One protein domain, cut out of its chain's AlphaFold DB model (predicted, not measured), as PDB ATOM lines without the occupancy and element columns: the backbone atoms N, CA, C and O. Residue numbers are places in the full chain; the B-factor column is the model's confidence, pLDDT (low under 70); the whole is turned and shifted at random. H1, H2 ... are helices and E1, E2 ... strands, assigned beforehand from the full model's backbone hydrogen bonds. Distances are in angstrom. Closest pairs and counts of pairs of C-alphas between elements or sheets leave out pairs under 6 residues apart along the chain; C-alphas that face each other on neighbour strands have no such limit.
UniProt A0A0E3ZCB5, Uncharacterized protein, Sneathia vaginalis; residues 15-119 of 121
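Overview. This is residues 15 to 119 of the 121 residues of an uncharacterized protein of Sneathia vaginalis (UniProt A0A0E3ZCB5). A strongly twisted four-stranded sheet, built round the long hairpin E2 and E3, has H1, H2 and H4 over one face, while H3 packs on edge strand E2 near Leu 52. The 105 printed residues run E1 H1 H2 E2 E3 H3 E4 H4; the mixed sheet has the order E2, E3, E1, E4, and the class is mixed, helices and strands. The whole is compact, radius of gyration of the C-alphas 13.6 A, spanning 39 by 29 by 28 A.

Along the chain. In the sheet, E2 is residues 51 to 61, 29.8 A long, E3 64 to 75, 31.8 A, E1 15 to 19, from C-alpha 15 at (-33.702, -37.282, 14.053), and E4 98 to 100. The helices are H1, 22 to 29, H2, 34 to 44, 15.1 A, H3, 79 to 88, 14.5 A, and H4, 109 to 117, ending at C-alpha 117 (-34.122, -45.273, 12.780).

Arrangement. E2 and E3 are antiparallel, with N 54 and O 70 2.9 A apart. E3 and E1 are antiparallel, N 18 and O 69 at 2.9 A; E1 and E4 are parallel, N 19 and O 99 at 2.7 A. E1, H1, H2 and E2 form a split strand-helix-strand unit, its parallel strands separated by E3, with a right-handed crossover. H1, H2 and H4 on the same face make two layers, helices over sheet. H1's height over the sheet is 9.1 A; the closest C-alphas of H1 and E3, Tyr 25 and Leu 67, are 5.7 A apart. H2 runs across E2 at 74 degrees on the local plane, closest C-alphas Glu 38 and Ile 55, 7.6 A. H4 and E3 are near each other. H3 is over E2, C-alphas Leu 52 and Leu 82 closest at 6.7 A. In each helix every O i to N i+4 pair is within hydrogen-bond range.

Size, cuts and confidence. The farthest C-alphas, Thr 63 and Thr 77, are 40.0 A apart. The printed part has no cut and no long link; pLDDT is under 70 at residues 79 to 94 and 103 to 107.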
ATOM      1  N   LEU A  15     -34.418 -36.151  14.640       90.25
ATOM      2  CA  LEU A  15     -33.702 -37.282  14.053       90.25
ATOM      3  C   LEU A  15     -32.405 -36.792  13.415       90.25
ATOM      4  O   LEU A  15     -31.312 -37.148  13.841       90.25
ATOM      5  N   PHE A  16     -32.553 -35.931  12.415       91.00
ATOM      6  CA  PHE A  16     -31.474 -35.328  11.652       91.00
ATOM      7  C   PHE A  16     -31.974 -34.041  10.998       91.00
ATOM      8  O   PHE A  16     -33.172 -33.733  11.026       91.00
ATOM      9  N   ALA A  17     -31.061 -33.285  10.403       91.62
ATOM     10  CA  ALA A  17     -31.412 -32.153   9.565       91.62
ATOM     11  C   ALA A  17     -30.934 -32.336   8.133       91.62
ATOM     12  O   ALA A  17     -29.945 -33.009   7.859       91.62
ATOM     13  N   LEU A  18     -31.649 -31.686   7.231       91.56
ATOM     14  CA  LEU A  18     -31.325 -31.605   5.825       91.56
ATOM     15  C   LEU A  18     -30.850 -30.189   5.506       91.56
ATOM     16  O   LEU A  18     -31.608 -29.231   5.668       91.56
ATOM     17  N   LYS A  19     -29.606 -30.048   5.054       91.75
ATOM     18  CA  LYS A  19     -29.094 -28.815   4.466       91.75
ATOM     19  C   LYS A  19     -29.626 -28.703   3.048       91.75
ATOM     20  O   LYS A  19     -29.313 -29.540   2.198       91.75
ATOM     21  N   VAL A  20     -30.412 -27.662   2.802       90.81
ATOM     22  CA  VAL A  20     -30.929 -27.377   1.462       90.81
ATOM     23  C   VAL A  20     -29.901 -26.600   0.630       90.81
ATOM     24  O   VAL A  20     -29.008 -25.965   1.201       90.81
ATOM     25  N   PRO A  21     -30.013 -26.634  -0.708       89.88
ATOM     26  CA  PRO A  21     -29.173 -25.827  -1.587       89.88
ATOM     27  C   PRO A  21     -29.298 -24.320  -1.323       89.88
ATOM     28  O   PRO A  21     -30.369 -23.835  -0.956       89.88
ATOM     29  N   ASP A  22     -28.226 -23.574  -1.599       90.50
ATOM     30  CA  ASP A  22     -28.159 -22.128  -1.338       90.50
ATOM     31  C   ASP A  22     -29.285 -21.353  -2.071       90.50
ATOM     32  O   ASP A  22     -29.930 -20.502  -1.468       90.50
ATOM     33  N   PHE A  23     -29.656 -21.734  -3.303       89.81
ATOM     34  CA  PHE A  23     -30.772 -21.083  -4.015       89.81
ATOM     35  C   PHE A  23     -32.133 -21.274  -3.319       89.81
ATOM     36  O   PHE A  23     -33.007 -20.415  -3.402       89.81
ATOM     37  N   VAL A  24     -32.338 -22.402  -2.625       90.50
ATOM     38  CA  VAL A  24     -33.563 -22.655  -1.852       90.50
ATOM     39  C   VAL A  24     -33.589 -21.762  -0.612       90.50
ATOM     40  O   VAL A  24     -34.658 -21.305  -0.209       90.50
ATOM     41  N   TYR A  25     -32.422 -21.484  -0.028       91.06
ATOM     42  CA  TYR A  25     -32.300 -20.525   1.064       91.06
ATOM     43  C   TYR A  25     -32.623 -19.098   0.611       91.06
ATOM     44  O   TYR A  25     -33.408 -18.424   1.277       91.06
ATOM     45  N   ASP A  26     -32.126 -18.672  -0.550       90.69
ATOM     46  CA  ASP A  26     -32.459 -17.358  -1.116       90.69
ATOM     47  C   ASP A  26     -33.972 -17.218  -1.364       90.69
ATOM     48  O   ASP A  26     -34.579 -16.201  -1.025       90.69
ATOM     49  N   LEU A  27     -34.616 -18.275  -1.878       90.00
ATOM     50  CA  LEU A  27     -36.075 -18.326  -2.041       90.00
ATOM     51  C   LEU A  27     -36.823 -18.292  -0.702       90.00
ATOM     52  O   LEU A  27     -37.902 -17.705  -0.612       90.00
ATOM     53  N   TYR A  28     -36.271 -18.917   0.338       89.75
ATOM     54  CA  TYR A  28     -36.834 -18.872   1.682       89.75
ATOM     55  C   TYR A  28     -36.781 -17.456   2.274       89.75
ATOM     56  O   TYR A  28     -37.778 -17.015   2.840       89.75
ATOM     57  N   GLN A  29     -35.680 -16.718   2.086       88.69
ATOM     58  CA  GLN A  29     -35.524 -15.345   2.599       88.69
ATOM     59  C   GLN A  29     -36.587 -14.375   2.070       88.69
ATOM     60  O   GLN A  29     -37.004 -13.459   2.775       88.69
ATOM     61  N   ILE A  30     -37.048 -14.581   0.836       90.88
ATOM     62  CA  ILE A  30     -38.099 -13.759   0.219       90.88
ATOM     63  C   ILE A  30     -39.506 -14.350   0.398       90.88
ATOM     64  O   ILE A  30     -40.488 -13.789  -0.095       90.88
ATOM     65  N   CYS A  31     -39.629 -15.498   1.070       86.62
ATOM     66  CA  CYS A  31     -40.905 -16.169   1.248       86.62
ATOM     67  C   CYS A  31     -41.766 -15.444   2.288       86.62
ATOM     68  O   CYS A  31     -41.350 -15.189   3.413       86.62
ATOM     69  N   ILE A  32     -43.023 -15.171   1.935       79.25
ATOM     70  CA  ILE A  32     -43.975 -14.494   2.829       79.25
ATOM     71  C   ILE A  32     -44.535 -15.462   3.888       79.25
ATOM     72  O   ILE A  32     -44.972 -15.040   4.958       79.25
ATOM     73  N   SER A  33     -44.547 -16.771   3.605       87.50
ATOM     74  CA  SER A  33     -45.180 -17.774   4.466       87.50
ATOM     75  C   SER A  33     -44.299 -19.002   4.670       87.50
ATOM     76  O   SER A  33     -44.232 -19.895   3.824       87.50
ATOM     77  N   ASN A  34     -43.720 -19.097   5.868       84.50
ATOM     78  CA  ASN A  34     -42.985 -20.280   6.321       84.50
ATOM     79  C   ASN A  34     -43.848 -21.549   6.290       84.50
ATOM     80  O   ASN A  34     -43.336 -22.639   6.054       84.50
ATOM     81  N   GLU A  35     -45.159 -21.421   6.512       86.06
ATOM     82  CA  GLU A  35     -46.084 -22.553   6.438       86.06
ATOM     83  C   GLU A  35     -46.239 -23.062   5.001       86.06
ATOM     84  O   GLU A  35     -46.213 -24.273   4.771       86.06
ATOM     85  N   ALA A  36     -46.350 -22.154   4.027       87.50
ATOM     86  CA  ALA A  36     -46.413 -22.523   2.617       87.50
ATOM     87  C   ALA A  36     -45.099 -23.166   2.150       87.50
ATOM     88  O   ALA A  36     -45.134 -24.181   1.451       87.50
ATOM     89  N   PHE A  37     -43.959 -22.620   2.585       89.94
ATOM     90  CA  PHE A  37     -42.646 -23.198   2.312       89.94
ATOM     91  C   PHE A  37     -42.525 -24.608   2.900       89.94
ATOM     92  O   PHE A  37     -42.199 -25.546   2.179       89.94
ATOM     93  N   GLU A  38     -42.860 -24.790   4.182       90.44
ATOM     94  CA  GLU A  38     -42.860 -26.104   4.833       90.44
ATOM     95  C   GLU A  38     -43.751 -27.101   4.087       90.44
ATOM     96  O   GLU A  38     -43.342 -28.237   3.857       90.44
ATOM     97  N   LYS A  39     -44.956 -26.684   3.686       90.56
ATOM     98  CA  LYS A  39     -45.874 -27.537   2.930       90.56
ATOM     99  C   LYS A  39     -45.252 -27.983   1.605       90.56
ATOM    100  O   LYS A  39     -45.245 -29.176   1.321       90.56
ATOM    101  N   LYS A  40     -44.701 -27.049   0.826       90.31
ATOM    102  CA  LYS A  40     -44.051 -27.354  -0.458       90.31
ATOM    103  C   LYS A  40     -42.828 -28.247  -0.289       90.31
ATOM    104  O   LYS A  40     -42.629 -29.157  -1.083       90.31
ATOM    105  N   PHE A  41     -42.060 -28.037   0.772       89.56
ATOM    106  CA  PHE A  41     -40.898 -28.859   1.080       89.56
ATOM    107  C   PHE A  41     -41.285 -30.299   1.449       89.56
ATOM    108  O   PHE A  41     -40.653 -31.247   0.994       89.56
ATOM    109  N   LYS A  42     -42.368 -30.483   2.221       91.56
ATOM    110  CA  LYS A  42     -42.917 -31.818   2.507       91.56
ATOM    111  C   LYS A  42     -43.431 -32.517   1.253       91.56
ATOM    112  O   LYS A  42     -43.182 -33.705   1.100       91.56
ATOM    113  N   GLU A  43     -44.129 -31.789   0.379       91.31
ATOM    114  CA  GLU A  43     -44.590 -32.310  -0.916       91.31
ATOM    115  C   GLU A  43     -43.404 -32.775  -1.773       91.31
ATOM    116  O   GLU A  43     -43.433 -33.884  -2.294       91.31
ATOM    117  N   TYR A  44     -42.345 -31.963  -1.857       88.81
ATOM    118  CA  TYR A  44     -41.136 -32.280  -2.617       88.81
ATOM    119  C   TYR A  44     -40.429 -33.549  -2.122       88.81
ATOM    120  O   TYR A  44     -40.027 -34.382  -2.923       88.81
ATOM    121  N   LEU A  45     -40.315 -33.719  -0.803       88.94
ATOM    122  CA  LEU A  45     -39.658 -34.878  -0.193       88.94
ATOM    123  C   LEU A  45     -40.545 -36.129  -0.092       88.94
ATOM    124  O   LEU A  45     -40.154 -37.098   0.564       88.94
ATOM    125  N   ASN A  46     -41.764 -36.087  -0.643       91.12
ATOM    126  CA  ASN A  46     -42.789 -37.114  -0.447       91.12
ATOM    127  C   ASN A  46     -42.996 -37.472   1.046       91.12
ATOM    128  O   ASN A  46     -43.162 -38.626   1.434       91.12
ATOM    129  N   MET A  47     -42.941 -36.457   1.915       91.38
ATOM    130  CA  MET A  47     -43.002 -36.612   3.367       91.38
ATOM    131  C   MET A  47     -44.445 -36.727   3.860       91.38
ATOM    132  O   MET A  47     -45.352 -36.066   3.347       91.38
ATOM    133  N   ASN A  48     -44.661 -37.455   4.959       91.94
ATOM    134  CA  ASN A  48     -45.941 -37.425   5.653       91.94
ATOM    135  C   ASN A  48     -46.298 -35.971   6.048       91.94
ATOM    136  O   ASN A  48     -45.569 -35.342   6.822       91.94
ATOM    137  N   PRO A  49     -47.449 -35.425   5.608       90.75
ATOM    138  CA  PRO A  49     -47.796 -34.020   5.835       90.75
ATOM    139  C   PRO A  49     -47.932 -33.669   7.324       90.75
ATOM    140  O   PRO A  49     -47.710 -32.520   7.725       90.75
ATOM    141  N   LYS A  50     -48.259 -34.665   8.159       90.38
ATOM    142  CA  LYS A  50     -48.393 -34.530   9.613       90.38
ATOM    143  C   LYS A  50     -47.068 -34.691  10.360       90.38
ATOM    144  O   LYS A  50     -47.049 -34.499  11.578       90.38
ATOM    145  N   ARG A  51     -45.972 -35.038   9.678       90.94
ATOM    146  CA  ARG A  51     -44.644 -35.095  10.292       90.94
ATOM    147  C   ARG A  51     -44.216 -33.703  10.720       90.94
ATOM    148  O   ARG A  51     -44.411 -32.716  10.005       90.94
ATOM    149  N   LEU A  52     -43.653 -33.613  11.915       89.94
ATOM    150  CA  LEU A  52     -43.094 -32.373  12.409       89.94
ATOM    151  C   LEU A  52     -41.745 -32.133  11.732       89.94
ATOM    152  O   LEU A  52     -40.833 -32.952  11.835       89.94
ATOM    153  N   ILE A  53     -41.631 -30.979  11.083       90.88
ATOM    154  CA  ILE A  53     -40.350 -30.425  10.666       90.88
ATOM    155  C   ILE A  53     -40.196 -29.032  11.250       90.88
ATOM    156  O   ILE A  53     -41.179 -28.394  11.646       90.88
ATOM    157  N   LYS A  54     -38.957 -28.555  11.292       88.19
ATOM    158  CA  LYS A  54     -38.662 -27.169  11.615       88.19
ATOM    159  C   LYS A  54     -37.581 -26.639  10.696       88.19
ATOM    160  O   LYS A  54     -36.511 -27.227  10.598       88.19
ATOM    161  N   ILE A  55     -37.861 -25.503  10.079       89.06
ATOM    162  CA  ILE A  55     -36.883 -24.755   9.302       89.06
ATOM    163  C   ILE A  55     -36.092 -23.887  10.278       89.06
ATOM    164  O   ILE A  55     -36.684 -23.192  11.111       89.06
ATOM    165  N   VAL A  56     -34.769 -23.977  10.227       87.25
ATOM    166  CA  VAL A  56     -33.867 -23.179  11.056       87.25
ATOM    167  C   VAL A  56     -32.736 -22.633  10.204       87.25
ATOM    168  O   VAL A  56     -32.175 -23.337   9.368       87.25
ATOM    169  N   GLU A  57     -32.391 -21.377  10.442       88.62
ATOM    170  CA  GLU A  57     -31.153 -20.801   9.939       88.62
ATOM    171  C   GLU A  57     -30.032 -21.155  10.911       88.62
ATOM    172  O   GLU A  57     -30.151 -20.942  12.121       88.62
ATOM    173  N   ALA A  58     -28.963 -21.739  10.384       85.56
ATOM    174  CA  ALA A  58     -27.767 -22.070  11.139       85.56
ATOM    175  C   ALA A  58     -26.578 -21.281  10.591       85.56
ATOM    176  O   ALA A  58     -26.400 -21.168   9.378       85.56
ATOM    177  N   VAL A  59     -25.745 -20.760  11.488       83.25
ATOM    178  CA  VAL A  59     -24.496 -20.083  11.124       83.25
ATOM    179  C   VAL A  59     -23.448 -21.158  10.838       83.25
ATOM    180  O   VAL A  59     -23.063 -21.902  11.736       83.25
ATOM    181  N   GLN A  60     -23.017 -21.276   9.580       77.69
ATOM    182  CA  GLN A  60     -21.957 -22.204   9.162       77.69
ATOM    183  C   GLN A  60     -20.561 -21.585   9.356       77.69
ATOM    184  O   GLN A  60     -19.600 -22.302   9.618       77.69
ATOM    185  N   SER A  61     -20.448 -20.263   9.214       77.50
ATOM    186  CA  SER A  61     -19.244 -19.458   9.479       77.50
ATOM    187  C   SER A  61     -19.648 -17.999   9.704       77.50
ATOM    188  O   SER A  61     -20.796 -17.654   9.423       77.50
ATOM    189  N   ASP A  62     -18.716 -17.138  10.118       75.31
ATOM    190  CA  ASP A  62     -18.967 -15.710  10.388       75.31
ATOM    191  C   ASP A  62     -19.667 -14.963   9.238       75.31
ATOM    192  O   ASP A  62     -20.345 -13.963   9.462       75.31
ATOM    193  N   THR A  63     -19.531 -15.454   8.002       77.38
ATOM    194  CA  THR A  63     -20.084 -14.825   6.795       77.38
ATOM    195  C   THR A  63     -21.134 -15.667   6.074       77.38
ATOM    196  O   THR A  63     -21.705 -15.198   5.090       77.38
ATOM    197  N   LYS A  64     -21.408 -16.901   6.526       84.56
ATOM    198  CA  LYS A  64     -22.321 -17.818   5.824       84.56
ATOM    199  C   LYS A  64     -23.338 -18.449   6.763       84.56
ATOM    200  O   LYS A  64     -22.986 -19.275   7.606       84.56
ATOM    201  N   SER A  65     -24.606 -18.133   6.518       87.94
ATOM    202  CA  SER A  65     -25.753 -18.868   7.048       87.94
ATOM    203  C   SER A  65     -26.207 -19.934   6.058       87.94
ATOM    204  O   SER A  65     -26.060 -19.784   4.845       87.94
ATOM    205  N   VAL A  66     -26.756 -21.021   6.584       90.00
ATOM    206  CA  VAL A  66     -27.379 -22.094   5.811       90.00
ATOM    207  C   VAL A  66     -28.774 -22.364   6.341       90.00
ATOM    208  O   VAL A  66     -29.044 -22.204   7.534       90.00
ATOM    209  N   LEU A  67     -29.649 -22.832   5.459       91.19
ATOM    210  CA  LEU A  67     -30.980 -23.268   5.842       91.19
ATOM    211  C   LEU A  67     -30.980 -24.771   6.100       91.19
ATOM    212  O   LEU A  67     -30.574 -25.572   5.254       91.19
ATOM    213  N   LEU A  68     -31.447 -25.142   7.285       91.19
ATOM    214  CA  LEU A  68     -31.600 -26.522   7.701       91.19
ATOM    215  C   LEU A  68     -33.077 -26.836   7.898       91.19
ATOM    216  O   LEU A  68     -33.811 -26.101   8.561       91.19
ATOM    217  N   VAL A  69     -33.499 -27.982   7.378       91.81
ATOM    218  CA  VAL A  69     -34.803 -28.565   7.673       91.81
ATOM    219  C   VAL A  69     -34.602 -29.690   8.674       91.81
ATOM    220  O   VAL A  69     -34.152 -30.778   8.328       91.81
ATOM    221  N   VAL A  70     -34.911 -29.411   9.937       91.00
ATOM    222  CA  VAL A  70     -34.836 -30.375  11.038       91.00
ATOM    223  C   VAL A  70     -36.054 -31.284  10.979       91.00
ATOM    224  O   VAL A  70     -37.191 -30.808  11.060       91.00
ATOM    225  N   ILE A  71     -35.817 -32.587  10.873       91.12
ATOM    226  CA  ILE A  71     -36.850 -33.618  10.826       91.12
ATOM    227  C   ILE A  71     -36.967 -34.266  12.203       91.12
ATOM    228  O   ILE A  71     -35.971 -34.653  12.812       91.12
ATOM    229  N   TYR A  72     -38.197 -34.401  12.696       90.00
ATOM    230  CA  TYR A  72     -38.491 -35.038  13.978       90.00
ATOM    231  C   TYR A  72     -39.171 -36.393  13.767       90.00
ATOM    232  O   TYR A  72     -39.889 -36.608  12.784       90.00
ATOM    233  N   ASP A  73     -39.022 -37.295  14.740       87.94
ATOM    234  CA  ASP A  73     -39.747 -38.577  14.727       87.94
ATOM    235  C   ASP A  73     -41.260 -38.399  14.966       87.94
ATOM    236  O   ASP A  73     -42.074 -39.302  14.786       87.94
ATOM    237  N   ASN A  74     -41.663 -37.201  15.381       89.38
ATOM    238  CA  ASN A  74     -43.025 -36.886  15.758       89.38
ATOM    239  C   ASN A  74     -43.941 -36.744  14.531       89.38
ATOM    240  O   ASN A  74     -43.752 -35.869  13.686       89.38
ATOM    241  N   ILE A  75     -45.007 -37.547  14.504       85.94
ATOM    242  CA  ILE A  75     -46.152 -37.391  13.602       85.94
ATOM    243  C   ILE A  75     -47.326 -36.871  14.432       85.94
ATOM    244  O   ILE A  75     -47.734 -37.496  15.412       85.94
ATOM    245  N   ALA A  76     -47.861 -35.710  14.065       82.50
ATOM    246  CA  ALA A  76     -49.001 -35.137  14.761       82.50
ATOM    247  C   ALA A  76     -50.277 -35.943  14.476       82.50
ATOM    248  O   ALA A  76     -50.542 -36.347  13.345       82.50
ATOM    249  N   THR A  77     -51.111 -36.141  15.493       76.06
ATOM    250  CA  THR A  77     -52.436 -36.766  15.342       76.06
ATOM    251  C   THR A  77     -53.405 -35.845  14.595       76.06
ATOM    252  O   THR A  77     -54.165 -36.290  13.729       76.06
ATOM    253  N   ASP A  78     -53.309 -34.544  14.873       72.31
ATOM    254  CA  ASP A  78     -54.143 -33.468  14.340       72.31
ATOM    255  C   ASP A  78     -53.350 -32.148  14.196       72.31
ATOM    256  O   ASP A  78     -52.229 -32.008  14.697       72.31
ATOM    257  N   GLY A  79     -53.938 -31.154  13.521       66.50
ATOM    258  CA  GLY A  79     -53.283 -29.863  13.269       66.50
ATOM    259  C   GLY A  79     -53.013 -29.021  14.526       66.50
ATOM    260  O   GLY A  79     -52.010 -28.311  14.585       66.50
ATOM    261  N   LYS A  80     -53.842 -29.132  15.577       66.62
ATOM    262  CA  LYS A  80     -53.625 -28.410  16.848       66.62
ATOM    263  C   LYS A  80     -52.414 -28.978  17.593       66.62
ATOM    264  O   LYS A  80     -51.641 -28.222  18.182       66.62
ATOM    265  N   SER A  81     -52.234 -30.295  17.550       63.09
ATOM    266  CA  SER A  81     -51.079 -31.007  18.096       63.09
ATOM    267  C   SER A  81     -49.785 -30.626  17.368       63.09
ATOM    268  O   SER A  81     -48.766 -30.368  18.015       63.09
ATOM    269  N   LEU A  82     -49.835 -30.472  16.038       67.56
ATOM    270  CA  LEU A  82     -48.692 -30.016  15.240       67.56
ATOM    271  C   LEU A  82     -48.237 -28.605  15.649       67.56
ATOM    272  O   LEU A  82     -47.057 -28.395  15.923       67.56
ATOM    273  N   LEU A  83     -49.174 -27.657  15.771       65.62
ATOM    274  CA  LEU A  83     -48.882 -26.279  16.194       65.62
ATOM    275  C   LEU A  83     -48.272 -26.220  17.602       65.62
ATOM    276  O   LEU A  83     -47.248 -25.569  17.812       65.62
ATOM    277  N   LYS A  84     -48.853 -26.946  18.566       65.50
ATOM    278  CA  LYS A  84     -48.303 -27.045  19.929       65.50
ATOM    279  C   LYS A  84     -46.890 -27.626  19.935       65.50
ATOM    280  O   LYS A  84     -46.050 -27.173  20.708       65.50
ATOM    281  N   SER A  85     -46.629 -28.612  19.080       64.25
ATOM    282  CA  SER A  85     -45.315 -29.247  18.964       64.25
ATOM    283  C   SER A  85     -44.274 -28.278  18.397       64.25
ATOM    284  O   SER A  85     -43.205 -28.137  18.990       64.25
ATOM    285  N   LYS A  86     -44.619 -27.514  17.349       67.69
ATOM    286  CA  LYS A  86     -43.756 -26.456  16.786       67.69
ATOM    287  C   LYS A  86     -43.352 -25.409  17.828       67.69
ATOM    288  O   LYS A  86     -42.182 -25.041  17.915       67.69
ATOM    289  N   LEU A  87     -44.298 -24.972  18.665       64.06
ATOM    290  CA  LEU A  87     -44.042 -23.991  19.730       64.06
ATOM    291  C   LEU A  87     -43.095 -24.516  20.823       64.06
ATOM    292  O   LEU A  87     -42.393 -23.733  21.462       64.06
ATOM    293  N   ARG A  88     -43.069 -25.834  21.048       63.50
ATOM    294  CA  ARG A  88     -42.222 -26.483  22.063       63.50
ATOM    295  C   ARG A  88     -40.820 -26.803  21.555       63.50
ATOM    296  O   ARG A  88     -39.891 -26.866  22.356       63.50
ATOM    297  N   THR A  89     -40.642 -26.966  20.248       61.31
ATOM    298  CA  THR A  89     -39.322 -27.186  19.651       61.31
ATOM    299  C   THR A  89     -38.501 -25.899  19.644       61.31
ATOM    300  O   THR A  89     -38.638 -25.059  18.752       61.31
ATOM    301  N   LYS A  90     -37.605 -25.732  20.620       59.69
ATOM    302  CA  LYS A  90     -36.480 -24.792  20.520       59.69
ATOM    303  C   LYS A  90     -35.250 -25.598  20.120       59.69
ATOM    304  O   LYS A  90     -34.811 -26.449  20.881       59.69
ATOM    305  N   VAL A  91     -34.718 -25.341  18.927       60.72
ATOM    306  CA  VAL A  91     -33.424 -25.900  18.517       60.72
ATOM    307  C   VAL A  91     -32.395 -25.002  19.183       60.72
ATOM    308  O   VAL A  91     -32.150 -23.898  18.710       60.72
ATOM    309  N   LYS A  92     -31.954 -25.395  20.378       56.44
ATOM    310  CA  LYS A  92     -30.868 -24.719  21.098       56.44
ATOM    311  C   LYS A  92     -29.539 -25.445  20.909       56.44
ATOM    312  O   LYS A  92     -28.526 -24.774  20.816       56.44
ATOM    313  N   ASP A  93     -29.581 -26.768  20.748       54.47
ATOM    314  CA  ASP A  93     -28.395 -27.607  20.613       54.47
ATOM    315  C   ASP A  93     -28.528 -28.502  19.371       54.47
ATOM    316  O   ASP A  93     -29.448 -29.319  19.263       54.47
ATOM    317  N   PHE A  94     -27.624 -28.319  18.407       66.06
ATOM    318  CA  PHE A  94     -27.493 -29.165  17.219       66.06
ATOM    319  C   PHE A  94     -26.690 -30.421  17.580       66.06
ATOM    320  O   PHE A  94     -25.507 -30.515  17.278       66.06
ATOM    321  N   ASN A  95     -27.321 -31.375  18.270       73.88
ATOM    322  CA  ASN A  95     -26.707 -32.672  18.587       73.88
ATOM    323  C   ASN A  95     -27.330 -33.808  17.761       73.88
ATOM    324  O   ASN A  95     -27.768 -34.825  18.294       73.88
ATOM    325  N   PHE A  96     -27.458 -33.582  16.459       83.44
ATOM    326  CA  PHE A  96     -28.002 -34.536  15.498       83.44
ATOM    327  C   PHE A  96     -27.272 -34.380  14.159       83.44
ATOM    328  O   PHE A  96     -26.759 -33.293  13.872       83.44
ATOM    329  N   PRO A  97     -27.206 -35.439  13.335       88.25
ATOM    330  CA  PRO A  97     -26.504 -35.378  12.062       88.25
ATOM    331  C   PRO A  97     -27.195 -34.426  11.078       88.25
ATOM    332  O   PRO A  97     -28.416 -34.238  11.105       88.25
ATOM    333  N   VAL A  98     -26.390 -33.823  10.202       89.62
ATOM    334  CA  VAL A  98     -26.845 -32.951   9.117       89.62
ATOM    335  C   VAL A  98     -26.433 -33.578   7.791       89.62
ATOM    336  O   VAL A  98     -25.244 -33.749   7.531       89.62
ATOM    337  N   PHE A  99     -27.413 -33.887   6.951       89.00
ATOM    338  CA  PHE A  99     -27.217 -34.428   5.608       89.00
ATOM    339  C   PHE A  99     -27.471 -33.351   4.558       89.00
ATOM    340  O   PHE A  99     -28.177 -32.377   4.814       89.00
ATOM    341  N   ILE A 100     -26.902 -33.509   3.368       85.12
ATOM    342  CA  ILE A 100     -27.161 -32.611   2.239       85.12
ATOM    343  C   ILE A 100     -28.339 -33.183   1.455       85.12
ATOM    344  O   ILE A 100     -28.338 -34.370   1.140       85.12
ATOM    345  N   VAL A 101     -29.341 -32.354   1.150       78.56
ATOM    346  CA  VAL A 101     -30.449 -32.780   0.285       78.56
ATOM    347  C   VAL A 101     -29.902 -33.072  -1.102       78.56
ATOM    348  O   VAL A 101     -29.368 -32.169  -1.751       78.56
ATOM    349  N   ASN A 102     -30.077 -34.307  -1.561       73.00
ATOM    350  CA  ASN A 102     -29.938 -34.617  -2.972       73.00
ATOM    351  C   ASN A 102     -31.270 -34.276  -3.648       73.00
ATOM    352  O   ASN A 102     -32.326 -34.702  -3.192       73.00
ATOM    353  N   MET A 103     -31.234 -33.400  -4.652       64.06
ATOM    354  CA  MET A 103     -32.446 -32.867  -5.286       64.06
ATOM    355  C   MET A 103     -32.894 -33.727  -6.484       64.06
ATOM    356  O   MET A 103     -33.383 -33.202  -7.484       64.06
ATOM    357  N   ASP A 104     -32.681 -35.037  -6.422       69.00
ATOM    358  CA  ASP A 104     -33.084 -35.999  -7.444       69.00
ATOM    359  C   ASP A 104     -34.585 -36.334  -7.350       69.00
ATOM    360  O   ASP A 104     -35.178 -36.415  -6.274       69.00
ATOM    361  N   GLU A 105     -35.218 -36.511  -8.518       57.84
ATOM    362  CA  GLU A 105     -36.679 -36.482  -8.728       57.84
ATOM    363  C   GLU A 105     -37.490 -37.580  -8.001       57.84
ATOM    364  O   GLU A 105     -38.715 -37.565  -8.068       57.84
ATOM    365  N   ASN A 106     -36.846 -38.501  -7.274       65.56
ATOM    366  CA  ASN A 106     -37.492 -39.644  -6.612       65.56
ATOM    367  C   ASN A 106     -37.164 -39.784  -5.113       65.56
ATOM    368  O   ASN A 106     -37.333 -40.869  -4.553       65.56
ATOM    369  N   THR A 107     -36.704 -38.725  -4.437       69.56
ATOM    370  CA  THR A 107     -36.409 -38.807  -2.996       69.56
ATOM    371  C   THR A 107     -37.683 -39.067  -2.178       69.56
ATOM    372  O   THR A 107     -38.524 -38.185  -2.012       69.56
ATOM    373  N   ASN A 108     -37.808 -40.274  -1.612       84.62
ATOM    374  CA  ASN A 108     -38.799 -40.591  -0.584       84.62
ATOM    375  C   ASN A 108     -38.156 -40.511   0.804       84.62
ATOM    376  O   ASN A 108     -37.572 -41.477   1.297       84.62
ATOM    377  N   ILE A 109     -38.295 -39.362   1.468       88.38
ATOM    378  CA  ILE A 109     -37.637 -39.139   2.762       88.38
ATOM    379  C   ILE A 109     -38.170 -40.046   3.876       88.38
ATOM    380  O   ILE A 109     -37.495 -40.241   4.883       88.38
ATOM    381  N   GLU A 110     -39.383 -40.591   3.748       89.81
ATOM    382  CA  GLU A 110     -39.927 -41.481   4.775       89.81
ATOM    383  C   GLU A 110     -39.155 -42.804   4.832       89.81
ATOM    384  O   GLU A 110     -38.930 -43.315   5.931       89.81
ATOM    385  N   ASP A 111     -38.681 -43.309   3.690       88.88
ATOM    386  CA  ASP A 111     -37.848 -44.515   3.633       88.88
ATOM    387  C   ASP A 111     -36.488 -44.265   4.296       88.88
ATOM    388  O   ASP A 111     -36.043 -45.073   5.117       88.88
ATOM    389  N   GLU A 112     -35.892 -43.097   4.043       88.06
ATOM    390  CA  GLU A 112     -34.648 -42.656   4.684       88.06
ATOM    391  C   GLU A 112     -34.811 -42.483   6.198       88.06
ATOM    392  O   GLU A 112     -33.977 -42.928   6.984       88.06
ATOM    393  N   ILE A 113     -35.939 -41.924   6.651       89.62
ATOM    394  CA  ILE A 113     -36.268 -41.840   8.080       89.62
ATOM    395  C   ILE A 113     -36.337 -43.242   8.703       89.62
ATOM    396  O   ILE A 113     -35.822 -43.449   9.804       89.62
ATOM    397  N   GLN A 114     -36.949 -44.222   8.026       90.19
ATOM    398  CA  GLN A 114     -36.981 -45.599   8.530       90.19
ATOM    399  C   GLN A 114     -35.603 -46.269   8.496       90.19
ATOM    400  O   GLN A 114     -35.291 -47.060   9.389       90.19
ATOM    401  N   ALA A 115     -34.778 -46.005   7.483       86.62
ATOM    402  CA  ALA A 115     -33.402 -46.493   7.417       86.62
ATOM    403  C   ALA A 115     -32.559 -45.924   8.568       86.62
ATOM    404  O   ALA A 115     -31.962 -46.690   9.326       86.62
ATOM    405  N   PHE A 116     -32.623 -44.610   8.791       87.69
ATOM    406  CA  PHE A 116     -31.950 -43.920   9.890       87.69
ATOM    407  C   PHE A 116     -32.335 -44.494  11.258       87.69
ATOM    408  O   PHE A 116     -31.474 -44.838  12.065       87.69
ATOM    409  N   LYS A 117     -33.635 -44.689  11.514       87.25
ATOM    410  CA  LYS A 117     -34.122 -45.273  12.780       87.25
ATOM    411  C   LYS A 117     -33.660 -46.712  13.013       87.25
ATOM    412  O   LYS A 117     -33.634 -47.159  14.157       87.25
ATOM    413  N   ARG A 118     -33.316 -47.438  11.946       88.81
ATOM    414  CA  ARG A 118     -32.736 -48.788  11.998       88.81
ATOM    415  C   ARG A 118     -31.203 -48.779  12.096       88.81
ATOM    416  O   ARG A 118     -30.623 -49.853  12.204       88.81
ATOM    417  N   GLY A 119     -30.565 -47.604  12.086       79.06
ATOM    418  CA  GLY A 119     -29.108 -47.436  12.126       79.06
ATOM    419  C   GLY A 119     -28.414 -47.599  10.770       79.06
ATOM    420  O   GLY A 119     -27.232 -47.916  10.738       79.06
TER     421      GLY A 119